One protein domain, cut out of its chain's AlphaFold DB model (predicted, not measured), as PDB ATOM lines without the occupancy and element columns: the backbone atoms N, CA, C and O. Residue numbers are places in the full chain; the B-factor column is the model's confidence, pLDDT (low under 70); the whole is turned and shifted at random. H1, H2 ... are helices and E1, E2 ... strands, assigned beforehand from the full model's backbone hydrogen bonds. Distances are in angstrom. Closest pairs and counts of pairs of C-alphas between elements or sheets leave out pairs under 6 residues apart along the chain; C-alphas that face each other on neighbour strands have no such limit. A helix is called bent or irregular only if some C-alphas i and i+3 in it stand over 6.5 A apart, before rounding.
ATOM      1  N   GLU A   2      28.630  13.118  39.850       85.50
ATOM      2  CA  GLU A   2      27.425  13.386  40.662       85.50
ATOM      3  C   GLU A   2      27.034  14.869  40.724       85.50
ATOM      4  O   GLU A   2      25.895  15.214  40.447       85.50
ATOM      5  N   LYS A   3      28.000  15.763  40.983       84.12
ATOM      6  CA  LYS A   3      27.759  17.215  41.009       84.12
ATOM      7  C   LYS A   3      27.274  17.788  39.668       84.12
ATOM      8  O   LYS A   3      26.469  18.707  39.669       84.12
ATOM      9  N   LEU A   4      27.774  17.261  38.546       79.50
ATOM     10  CA  LEU A   4      27.355  17.698  37.212       79.50
ATOM     11  C   LEU A   4      25.944  17.192  36.899       79.50
ATOM     12  O   LEU A   4      25.116  17.975  36.457       79.50
ATOM     13  N   LEU A   5      25.674  15.907  37.153       82.00
ATOM     14  CA  LEU A   5      24.351  15.313  36.930       82.00
ATOM     15  C   LEU A   5      23.288  16.008  37.780       82.00
ATOM     16  O   LEU A   5      22.271  16.429  37.251       82.00
ATOM     17  N   LYS A   6      23.588  16.251  39.060       86.44
ATOM     18  CA  LYS A   6      22.704  16.993  39.957       86.44
ATOM     19  C   LYS A   6      22.362  18.385  39.414       86.44
ATOM     20  O   LYS A   6      21.206  18.777  39.457       86.44
ATOM     21  N   ARG A   7      23.345  19.116  38.877       82.38
ATOM     22  CA  ARG A   7      23.109  20.445  38.293       82.38
ATOM     23  C   ARG A   7      22.267  20.381  37.016       82.38
ATOM     24  O   ARG A   7      21.439  21.254  36.799       82.38
ATOM     25  N   ILE A   8      22.478  19.359  36.183       79.75
ATOM     26  CA  ILE A   8      21.669  19.120  34.978       79.75
ATOM     27  C   ILE A   8      20.205  18.884  35.354       79.75
ATOM     28  O   ILE A   8      19.332  19.479  34.726       79.75
ATOM     29  N   ASP A   9      19.958  18.086  36.395       83.88
ATOM     30  CA  ASP A   9      18.612  17.828  36.911       83.88
ATOM     31  C   ASP A   9      17.987  19.091  37.537       83.88
ATOM     32  O   ASP A   9      16.823  19.392  37.291       83.88
ATOM     33  N   GLU A  10      18.752  19.857  38.326       87.12
ATOM     34  CA  GLU A  10      18.276  21.084  38.994       87.12
ATOM     35  C   GLU A  10      17.941  22.221  38.015       87.12
ATOM     36  O   GLU A  10      17.011  22.988  38.264       87.12
ATOM     37  N   GLU A  11      18.687  22.344  36.916       81.81
ATOM     38  CA  GLU A  11      18.493  23.388  35.902       81.81
ATOM     39  C   GLU A  11      17.598  22.936  34.726       81.81
ATOM     40  O   GLU A  11      17.469  23.671  33.745       81.81
ATOM     41  N   ASP A  12      16.987  21.744  34.814       77.00
ATOM     42  CA  ASP A  12      16.151  21.119  33.769       77.00
ATOM     43  C   ASP A  12      16.805  21.183  32.378       77.00
ATOM     44  O   ASP A  12      16.239  21.599  31.358       77.00
ATOM     45  N   ILE A  13      18.089  20.831  32.347       70.75
ATOM     46  CA  ILE A  13      18.893  20.917  31.142       70.75
ATOM     47  C   ILE A  13      18.594  19.696  30.259       70.75
ATOM     48  O   ILE A  13      18.872  18.564  30.662       70.75
ATOM     49  N   PRO A  14      18.130  19.879  29.006       69.69
ATOM     50  CA  PRO A  14      17.778  18.770  28.126       69.69
ATOM     51  C   PRO A  14      19.026  18.068  27.563       69.69
ATOM     52  O   PRO A  14      19.410  18.263  26.406       69.69
ATOM     53  N   ALA A  15      19.640  17.198  28.362       67.75
ATOM     54  CA  ALA A  15      20.751  16.326  27.981       67.75
ATOM     55  C   ALA A  15      20.239  15.019  27.338       67.75
ATOM     56  O   ALA A  15      20.465  13.918  27.826       67.75
ATOM     57  N   HIS A  16      19.529  15.137  26.214       68.31
ATOM     58  CA  HIS A  16      18.906  14.012  25.490       68.31
ATOM     59  C   HIS A  16      19.903  13.039  24.831       68.31
ATOM     60  O   HIS A  16      19.509  12.048  24.222       68.31
ATOM     61  N   SER A  17      21.194  13.344  24.905       71.31
ATOM     62  CA  SER A  17      22.288  12.566  24.335       71.31
ATOM     63  C   SER A  17      23.244  12.151  25.455       71.31
ATOM     64  O   SER A  17      23.334  12.851  26.465       71.31
ATOM     65  N   PRO A  18      23.975  11.034  25.302       78.00
ATOM     66  CA  PRO A  18      24.831  10.532  26.365       78.00
ATOM     67  C   PRO A  18      25.929  11.538  26.732       78.00
ATOM     68  O   PRO A  18      26.587  12.120  25.865       78.00
ATOM     69  N   ILE A  19      26.145  11.694  28.040       81.94
ATOM     70  CA  ILE A  19      27.354  12.309  28.589       81.94
ATOM     71  C   ILE A  19      28.387  11.200  28.717       81.94
ATOM     72  O   ILE A  19      28.240  10.281  29.523       81.94
ATOM     73  N   GLU A  20      29.434  11.276  27.911       86.69
ATOM     74  CA  GLU A  20      30.516  10.306  27.950       86.69
ATOM     75  C   GLU A  20      31.552  10.731  28.984       86.69
ATOM     76  O   GLU A  20      32.121  11.821  28.884       86.69
ATOM     77  N   GLN A  21      31.851   9.845  29.937       90.25
ATOM     78  CA  GLN A  21      32.993  10.002  30.827       90.25
ATOM     79  C   GLN A  21      34.032   8.912  30.567       90.25
ATOM     80  O   GLN A  21      33.721   7.724  30.555       90.25
ATOM     81  N   ARG A  22      35.289   9.319  30.394       94.56
ATOM     82  CA  ARG A  22      36.435   8.417  30.243       94.56
ATOM     83  C   ARG A  22      37.581   8.884  31.120       94.56
ATOM     84  O   ARG A  22      37.678  10.062  31.438       94.56
ATOM     85  N   TRP A  23      38.471   7.969  31.474       95.94
ATOM     86  CA  TRP A  23      39.639   8.274  32.293       95.94
ATOM     87  C   TRP A  23      40.911   7.918  31.535       95.94
ATOM     88  O   TRP A  23      40.934   6.952  30.776       95.94
ATOM     89  N   THR A  24      41.965   8.706  31.725       97.00
ATOM     90  CA  THR A  24      43.302   8.403  31.202       97.00
ATOM     91  C   THR A  24      44.362   8.691  32.249       97.00
ATOM     92  O   THR A  24      44.214   9.608  33.061       97.00
ATOM     93  N   ALA A  25      45.466   7.950  32.185       97.75
ATOM     94  CA  ALA A  25      46.698   8.349  32.847       97.75
ATOM     95  C   ALA A  25      47.240   9.650  32.236       97.75
ATOM     96  O   ALA A  25      46.935   9.995  31.085       97.75
ATOM     97  N   ARG A  26      48.063  10.359  33.007       97.00
ATOM     98  CA  ARG A  26      48.769  11.555  32.544       97.00
ATOM     99  C   ARG A  26      49.654  11.294  31.321       97.00
ATOM    100  O   ARG A  26      50.220  10.220  31.133       97.00
ATOM    101  N   SER A  27      49.818  12.337  30.519       97.06
ATOM    102  CA  SER A  27      50.692  12.395  29.351       97.06
ATOM    103  C   SER A  27      51.974  13.166  29.668       97.06
ATOM    104  O   SER A  27      51.966  14.124  30.442       97.06
ATOM    105  N   THR A  28      53.076  12.768  29.035       96.38
ATOM    106  CA  THR A  28      54.350  13.506  29.043       96.38
ATOM    107  C   THR A  28      54.418  14.588  27.962       96.38
ATOM    108  O   THR A  28      55.305  15.437  28.010       96.38
ATOM    109  N   SER A  29      53.490  14.598  26.998       95.62
ATOM    110  CA  SER A  29      53.430  15.636  25.965       95.62
ATOM    111  C   SER A  29      52.911  16.943  26.555       95.62
ATOM    112  O   SER A  29      51.794  16.985  27.064       95.62
ATOM    113  N   LEU A  30      53.689  18.024  26.453       94.31
ATOM    114  CA  LEU A  30      53.347  19.323  27.050       94.31
ATOM    115  C   LEU A  30      52.090  19.963  26.449       94.31
ATOM    116  O   LEU A  30      51.401  20.709  27.136       94.31
ATOM    117  N   MET A  31      51.779  19.649  25.190       94.62
ATOM    118  CA  MET A  31      50.570  20.126  24.512       94.62
ATOM    119  C   MET A  31      49.353  19.236  24.789       94.62
ATOM    120  O   MET A  31      48.261  19.540  24.330       94.62
ATOM    121  N   SER A  32      49.494  18.127  25.517       95.38
ATOM    122  CA  SER A  32      48.345  17.294  25.880       95.38
ATOM    123  C   SER A  32      47.490  17.987  26.950       95.38
ATOM    124  O   SER A  32      48.048  18.455  27.945       95.38
ATOM    125  N   PRO A  33      46.147  17.978  26.853       94.50
ATOM    126  CA  PRO A  33      45.288  18.439  27.944       94.50
ATOM    127  C   PRO A  33      45.478  17.607  29.219       94.50
ATOM    128  O   PRO A  33      45.428  18.135  30.331       94.50
ATOM    129  N   ALA A  34      45.823  16.326  29.049       96.06
ATOM    130  CA  ALA A  34      46.206  15.410  30.117       96.06
ATOM    131  C   ALA A  34      47.696  15.511  30.512       96.06
ATOM    132  O   ALA A  34      48.251  14.556  31.053       96.06
ATOM    133  N   SER A  35      48.393  16.608  30.194       95.69
ATOM    134  CA  SER A  35      49.800  16.783  30.567       95.69
ATOM    135  C   SER A  35      49.964  17.045  32.064       95.69
ATOM    136  O   SER A  35      49.258  17.873  32.653       95.69
ATOM    137  N   SER A  36      50.913  16.341  32.682       95.00
ATOM    138  CA  SER A  36      51.309  16.581  34.069       95.00
ATOM    139  C   SER A  36      52.736  16.119  34.356       95.00
ATOM    140  O   SER A  36      53.205  15.116  33.808       95.00
ATOM    141  N   SER A  37      53.405  16.841  35.256       94.62
ATOM    142  CA  SER A  37      54.661  16.419  35.878       94.62
ATOM    143  C   SER A  37      54.457  15.340  36.944       94.62
ATOM    144  O   SER A  37      55.384  14.577  37.201       94.62
ATOM    145  N   ASN A  38      53.263  15.243  37.538       96.50
ATOM    146  CA  ASN A  38      52.942  14.209  38.515       96.50
ATOM    147  C   ASN A  38      52.682  12.874  37.791       96.50
ATOM    148  O   ASN A  38      51.729  12.800  37.005       96.50
ATOM    149  N   PRO A  39      53.487  11.822  38.045       96.25
ATOM    150  CA  PRO A  39      53.352  10.539  37.375       96.25
ATOM    151  C   PRO A  39      52.019   9.832  37.617       96.25
ATOM    152  O   PRO A  39      51.544   9.147  36.711       96.25
ATOM    153  N   ASP A  40      51.419  10.064  38.781       97.44
ATOM    154  CA  ASP A  40      50.223   9.371  39.258       97.44
ATOM    155  C   ASP A  40      48.938  10.167  38.997       97.44
ATOM    156  O   ASP A  40      47.843   9.743  39.369       97.44
ATOM    157  N   GLN A  41      49.040  11.340  38.361       96.56
ATOM    158  CA  GLN A  41      47.859  12.133  38.049       96.56
ATOM    159  C   GLN A  41      46.985  11.426  37.005       96.56
ATOM    160  O   GLN A  41      47.458  10.972  35.959       96.56
ATOM    161  N   ILE A  42      45.684  11.383  37.280       96.69
ATOM    162  CA  ILE A  42      44.660  10.839  36.387       96.69
ATOM    163  C   ILE A  42      43.793  11.992  35.890       96.69
ATOM    164  O   ILE A  42      43.546  12.962  36.609       96.69
ATOM    165  N   PHE A  43      43.328  11.883  34.652       95.62
ATOM    166  CA  PHE A  43      42.448  12.855  34.022       95.62
ATOM    167  C   PHE A  43      41.104  12.216  33.699       95.62
ATOM    168  O   PHE A  43      41.045  11.082  33.224       95.62
ATOM    169  N   SER A  44      40.035  12.974  33.929       94.19
ATOM    170  CA  SER A  44      38.673  12.615  33.549       94.19
ATOM    171  C   SER A  44      38.256  13.453  32.345       94.19
ATOM    172  O   SER A  44      38.145  14.673  32.440       94.19
ATOM    173  N   TRP A  45      37.969  12.793  31.234       93.44
ATOM    174  CA  TRP A  45      37.325  13.379  30.069       93.44
ATOM    175  C   TRP A  45      35.827  13.306  30.261       93.44
ATOM    176  O   TRP A  45      35.299  12.217  30.464       93.44
ATOM    177  N   VAL A  46      35.152  14.443  30.174       89.38
ATOM    178  CA  VAL A  46      33.694  14.503  30.167       89.38
ATOM    179  C   VAL A  46      33.293  15.215  28.880       89.38
ATOM    180  O   VAL A  46      33.742  16.331  28.608       89.38
ATOM    181  N   GLY A  47      32.531  14.523  28.040       87.00
ATOM    182  CA  GLY A  47      32.097  15.002  26.738       87.00
ATOM    183  C   GLY A  47      30.587  14.925  26.625       87.00
ATOM    184  O   GLY A  47      29.984  13.931  27.018       87.00
ATOM    185  N   VAL A  48      29.987  15.967  26.059       81.75
ATOM    186  CA  VAL A  48      28.566  15.960  25.723       81.75
ATOM    187  C   VAL A  48      28.428  15.939  24.219       81.75
ATOM    188  O   VAL A  48      29.055  16.722  23.502       81.75
ATOM    189  N   ILE A  49      27.654  14.975  23.747       82.12
ATOM    190  CA  ILE A  49      27.332  14.799  22.339       82.12
ATOM    191  C   ILE A  49      25.923  15.329  22.144       82.12
ATOM    192  O   ILE A  49      25.122  15.304  23.065       82.12
ATOM    193  N   LEU A  50      25.619  15.833  20.959       82.12
ATOM    194  CA  LEU A  50      24.282  16.271  20.610       82.12
ATOM    195  C   LEU A  50      24.004  15.838  19.177       82.12
ATOM    196  O   LEU A  50      24.799  16.112  18.273       82.12
ATOM    197  N   TYR A  51      22.897  15.134  18.967       84.00
ATOM    198  CA  TYR A  51      22.544  14.656  17.638       84.00
ATOM    199  C   TYR A  51      22.060  15.803  16.746       84.00
ATOM    200  O   TYR A  51      21.319  16.687  17.166       84.00
ATOM    201  N   LEU A  52      22.429  15.740  15.466       88.56
ATOM    202  CA  LEU A  52      21.869  16.583  14.409       88.56
ATOM    203  C   LEU A  52      21.070  15.694  13.440       88.56
ATOM    204  O   LEU A  52      21.557  15.411  12.344       88.56
ATOM    205  N   PRO A  53      19.865  15.230  13.832       89.50
ATOM    206  CA  PRO A  53      19.143  14.134  13.172       89.50
ATOM    207  C   PRO A  53      18.456  14.531  11.856       89.50
ATOM    208  O   PRO A  53      17.709  13.749  11.281       89.50
ATOM    209  N   THR A  54      18.665  15.756  11.381       92.38
ATOM    210  CA  THR A  54      18.034  16.284  10.172       92.38
ATOM    211  C   THR A  54      19.035  17.072   9.339       92.38
ATOM    212  O   THR A  54      19.994  17.652   9.863       92.38
ATOM    213  N   ALA A  55      18.808  17.097   8.026       94.44
ATOM    214  CA  ALA A  55      19.519  17.955   7.084       94.44
ATOM    215  C   ALA A  55      18.925  19.376   7.019       94.44
ATOM    216  O   ALA A  55      19.569  20.284   6.494       94.44
ATOM    217  N   GLU A  56      17.726  19.600   7.568       97.38
ATOM    218  CA  GLU A  56      17.053  20.895   7.500       97.38
ATOM    219  C   GLU A  56      17.837  21.971   8.265       97.38
ATOM    220  O   GLU A  56      17.996  21.917   9.488       97.38
ATOM    221  N   LYS A  57      18.314  22.986   7.536       95.75
ATOM    222  CA  LYS A  57      19.214  24.016   8.074       95.75
ATOM    223  C   LYS A  57      18.640  24.729   9.299       95.75
ATOM    224  O   LYS A  57      19.362  24.891  10.277       95.75
ATOM    225  N   LYS A  58      17.365  25.132   9.261       96.00
ATOM    226  CA  LYS A  58      16.718  25.870  10.362       96.00
ATOM    227  C   LYS A  58      16.721  25.061  11.657       96.00
ATOM    228  O   LYS A  58      17.156  25.563  12.690       96.00
ATOM    229  N   VAL A  59      16.319  23.794  11.576       93.31
ATOM    230  CA  VAL A  59      16.293  22.885  12.728       93.31
ATOM    231  C   VAL A  59      17.708  22.621  13.247       93.31
ATOM    232  O   VAL A  59      17.950  22.729  14.445       93.31
ATOM    233  N   ARG A  60      18.685  22.371  12.362       93.12
ATOM    234  CA  ARG A  60      20.094  22.192  12.762       93.12
ATOM    235  C   ARG A  60      20.659  23.413  13.486       93.12
ATOM    236  O   ARG A  60      21.407  23.247  14.443       93.12
ATOM    237  N   THR A  61      20.335  24.622  13.030       91.31
ATOM    238  CA  THR A  61      20.761  25.861  13.694       91.31
ATOM    239  C   THR A  61      20.133  25.988  15.079       91.31
ATOM    240  O   THR A  61      20.857  26.244  16.033       91.31
ATOM    241  N   ALA A  62      18.829  25.736  15.220       89.75
ATOM    242  CA  ALA A  62      18.160  25.779  16.524       89.75
ATOM    243  C   ALA A  62      18.780  24.786  17.524       89.75
ATOM    244  O   ALA A  62      19.074  25.144  18.663       89.75
ATOM    245  N   ILE A  63      19.053  23.562  17.067       87.56
ATOM    246  CA  ILE A  63      19.707  22.523  17.865       87.56
ATOM    247  C   ILE A  63      21.114  22.967  18.307       87.56
ATOM    248  O   ILE A  63      21.457  22.846  19.482       87.56
ATOM    249  N   ARG A  64      21.922  23.525  17.394       86.31
ATOM    250  CA  ARG A  64      23.263  24.039  17.723       86.31
ATOM    251  C   ARG A  64      23.215  25.178  18.732       86.31
ATOM    252  O   ARG A  64      23.986  25.150  19.679       86.31
ATOM    253  N   ASN A  65      22.304  26.133  18.568       86.56
ATOM    254  CA  ASN A  65      22.177  27.257  19.496       86.56
ATOM    255  C   ASN A  65      21.868  26.765  20.914       86.56
ATOM    256  O   ASN A  65      22.553  27.152  21.858       86.56
ATOM    257  N   ARG A  66      20.930  25.818  21.053       84.19
ATOM    258  CA  ARG A  66      20.617  25.211  22.354       84.19
ATOM    259  C   ARG A  66      21.805  24.449  22.948       84.19
ATOM    260  O   ARG A  66      22.010  24.467  24.157       84.19
ATOM    261  N   PHE A  67      22.612  23.801  22.112       83.62
ATOM    262  CA  PHE A  67      23.849  23.168  22.566       83.62
ATOM    263  C   PHE A  67      24.908  24.170  23.017       83.62
ATOM    264  O   PHE A  67      25.600  23.895  23.989       83.62
ATOM    265  N   MET A  68      25.020  25.331  22.372       81.94
ATOM    266  CA  MET A  68      25.954  26.370  22.810       81.94
ATOM    267  C   MET A  68      25.558  26.955  24.171       81.94
ATOM    268  O   MET A  68      26.435  27.194  24.997       81.94
ATOM    269  N   GLU A  69      24.258  27.111  24.441       81.31
ATOM    270  CA  GLU A  69      23.752  27.478  25.774       81.31
ATOM    271  C   GLU A  69      24.140  26.428  26.823       81.31
ATOM    272  O   GLU A  69      24.713  26.758  27.859       81.31
ATOM    273  N   PHE A  70      23.907  25.148  26.518       79.94
ATOM    274  CA  PHE A  70      24.327  24.045  27.380       79.94
ATOM    275  C   PHE A  70      25.844  24.035  27.620       79.94
ATOM    276  O   PHE A  70      26.305  23.878  28.752       79.94
ATOM    277  N   TYR A  71      26.626  24.205  26.555       81.06
ATOM    278  CA  TYR A  71      28.081  24.201  26.605       81.06
ATOM    279  C   TYR A  71      28.618  25.333  27.484       81.06
ATOM    280  O   TYR A  71      29.563  25.108  28.238       81.06
ATOM    281  N   ALA A  72      27.997  26.516  27.442       80.19
ATOM    282  CA  ALA A  72      28.345  27.623  28.327       80.19
ATOM    283  C   ALA A  72      28.134  27.247  29.803       80.19
ATOM    284  O   ALA A  72      29.087  27.307  30.578       80.19
ATOM    285  N   THR A  73      26.950  26.742  30.172       80.62
ATOM    286  CA  THR A  73      26.667  26.281  31.545       80.62
ATOM    287  C   THR A  73      27.640  25.194  32.001       80.62
ATOM    288  O   THR A  73      28.154  25.220  33.122       80.62
ATOM    289  N   TYR A  74      27.915  24.230  31.121       81.38
ATOM    290  CA  TYR A  74      28.835  23.133  31.386       81.38
ATOM    291  C   TYR A  74      30.273  23.621  31.606       81.38
ATOM    292  O   TYR A  74      30.935  23.195  32.552       81.38
ATOM    293  N   ARG A  75      30.761  24.537  30.765       81.62
ATOM    294  CA  ARG A  75      32.092  25.136  30.903       81.62
ATOM    295  C   ARG A  75      32.213  25.891  32.224       81.62
ATOM    296  O   ARG A  75      33.185  25.680  32.945       81.62
ATOM    297  N   ASP A  76      31.215  26.699  32.562       83.62
ATOM    298  CA  ASP A  76      31.202  27.483  33.797       83.62
ATOM    299  C   ASP A  76      31.158  26.565  35.035       83.62
ATOM    300  O   ASP A  76      31.814  26.822  36.041       83.62
ATOM    301  N   PHE A  77      30.454  25.427  34.959       84.00
ATOM    302  CA  PHE A  77      30.502  24.392  35.999       84.00
ATOM    303  C   PHE A  77      31.890  23.747  36.150       84.00
ATOM    304  O   PHE A  77      32.282  23.366  37.254       84.00
ATOM    305  N   MET A  78      32.613  23.577  35.044       85.88
ATOM    306  CA  MET A  78      33.896  22.876  35.006       85.88
ATOM    307  C   MET A  78      35.095  23.767  35.360       85.88
ATOM    308  O   MET A  78      36.137  23.247  35.771       85.88
ATOM    309  N   GLU A  79      34.957  25.090  35.253       84.38
ATOM    310  CA  GLU A  79      36.023  26.057  35.539       84.38
ATOM    311  C   GLU A  79      36.645  25.895  36.944       84.38
ATOM    312  O   GLU A  79      37.876  25.809  37.025       84.38
ATOM    313  N   PRO A  80      35.878  25.733  38.046       88.12
ATOM    314  CA  PRO A  80      36.450  25.537  39.383       88.12
ATOM    315  C   PRO A  80      37.290  24.262  39.532       88.12
ATOM    316  O   PRO A  80      38.098  24.160  40.454       88.12
ATOM    317  N   PHE A  81      37.112  23.282  38.641       87.38
ATOM    318  CA  PHE A  81      37.899  22.047  38.619       87.38
ATOM    319  C   PHE A  81      39.183  22.175  37.787       87.38
ATOM    320  O   PHE A  81      39.917  21.198  37.644       87.38
ATOM    321  N   GLY A  82      39.461  23.355  37.222       87.00
ATOM    322  CA  GLY A  82      40.606  23.577  36.340       87.00
ATOM    323  C   GLY A  82      40.503  22.798  35.027       87.00
ATOM    324  O   GLY A  82      41.528  22.431  34.450       87.00
ATOM    325  N   ALA A  83      39.281  22.499  34.578       89.00
ATOM    326  CA  ALA A  83      39.067  21.782  33.334       89.00
ATOM    327  C   ALA A  83      39.579  22.585  32.132       89.00
ATOM    328  O   ALA A  83      39.524  23.814  32.099       89.00
ATOM    329  N   THR A  84      40.045  21.863  31.121       88.88
ATOM    330  CA  THR A  84      40.485  22.422  29.844       88.88
ATOM    331  C   THR A  84      39.811  21.663  28.712       88.88
ATOM    332  O   THR A  84      39.450  20.491  28.852       88.88
ATOM    333  N   GLU A  85      39.607  22.350  27.597       88.06
ATOM    334  CA  GLU A  85      38.979  21.802  26.412       88.06
ATOM    335  C   GLU A  85      39.800  20.633  25.840       88.06
ATOM    336  O   GLU A  85      41.032  20.650  25.777       88.06
ATOM    337  N   HIS A  86      39.103  19.595  25.379       91.94
ATOM    338  CA  HIS A  86      39.719  18.564  24.552       91.94
ATOM    339  C   HIS A  86      39.997  19.157  23.163       91.94
ATOM    340  O   HIS A  86      39.087  19.723  22.566       91.94
ATOM    341  N   TRP A  87      41.196  18.970  22.592       93.06
ATOM    342  CA  TRP A  87      41.565  19.568  21.294       93.06
ATOM    343  C   TRP A  87      40.548  19.310  20.176       93.06
ATOM    344  O   TRP A  87      40.136  20.234  19.489       93.06
ATOM    345  N   ALA A  88      40.055  18.073  20.053       91.50
ATOM    346  CA  ALA A  88      39.019  17.706  19.077       91.50
ATOM    347  C   ALA A  88      37.611  18.288  19.345       91.50
ATOM    348  O   ALA A  88      36.662  17.918  18.659       91.50
TER     349      ALA A  88
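Overview. This is residues 2 to 88 of the 138 residues of the protein "L-gulonolactone oxidase" of Phytophthora palmivora var. palmivora (UniProt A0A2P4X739). A two-stranded antiparallel hairpin, E1 and E2, has the long helix H2 running past its E2 side, loosely spaced from it, with the short helix H1 close to H2 near residue 77. A long loop, residues 26 to 41, joins the two strands at one end of the hairpin, and residues 54 to 59, of which 57 to 59 belong to H2, stick out. The printed part has 87 residues, with two named helices and two named strands in the order H1, E1, E2, H2; the class is mixed, helices and strands. The whole is loose, with a radius of gyration of the C-alphas of 15.5 A, and elongated, spanning 47 by 30 by 18 A.

Arrangement. E1, residues 19 to 25, and E2, residues 42 to 48, are antiparallel neighbours and form a hairpin, their directions at 159 degrees. N 22 and O 45 are within hydrogen-bond range at 2.9 A, as are N 45 and O 22 at 2.8 A. H2, residues 57 to 81, is near E2, with 7 pairs of C-alphas within 10 A, and apart from E1. H1, residues 2 to 10, is close to H2 but not clearly touching: their closest C-alphas, of Leu 4 and Phe 77, are 7.5 A apart. The two helices run opposite ways at a steep tilt of 47 degrees. H1 and E2 are apart. Every O i to N i+4 pair is within hydrogen-bond range in H1, and 19 of 21 are in H2.

Along the chain. E1 begins at C-alpha 19 (27.354, 12.309, 28.589) and is 20.2 A long; E2 is 20.0 A. H2 measures 35.9 A and ends at C-alpha 81 (37.899, 22.047, 38.619); it is only just irregular, C-alphas 77 and 80 being 6.9 A apart. H1 begins at C-alpha 2 (27.425, 13.386, 40.662) and measures 12.1 A.

Size, cuts and confidence. The two C-alphas farthest apart, of Pro 39 and Glu 56, are 48.1 A apart. The printed part has no cut. The link E1 to E2 is long; the other two are short. The mean pLDDT of the printed part is 87.8, and residues 14 to 16 are under 70.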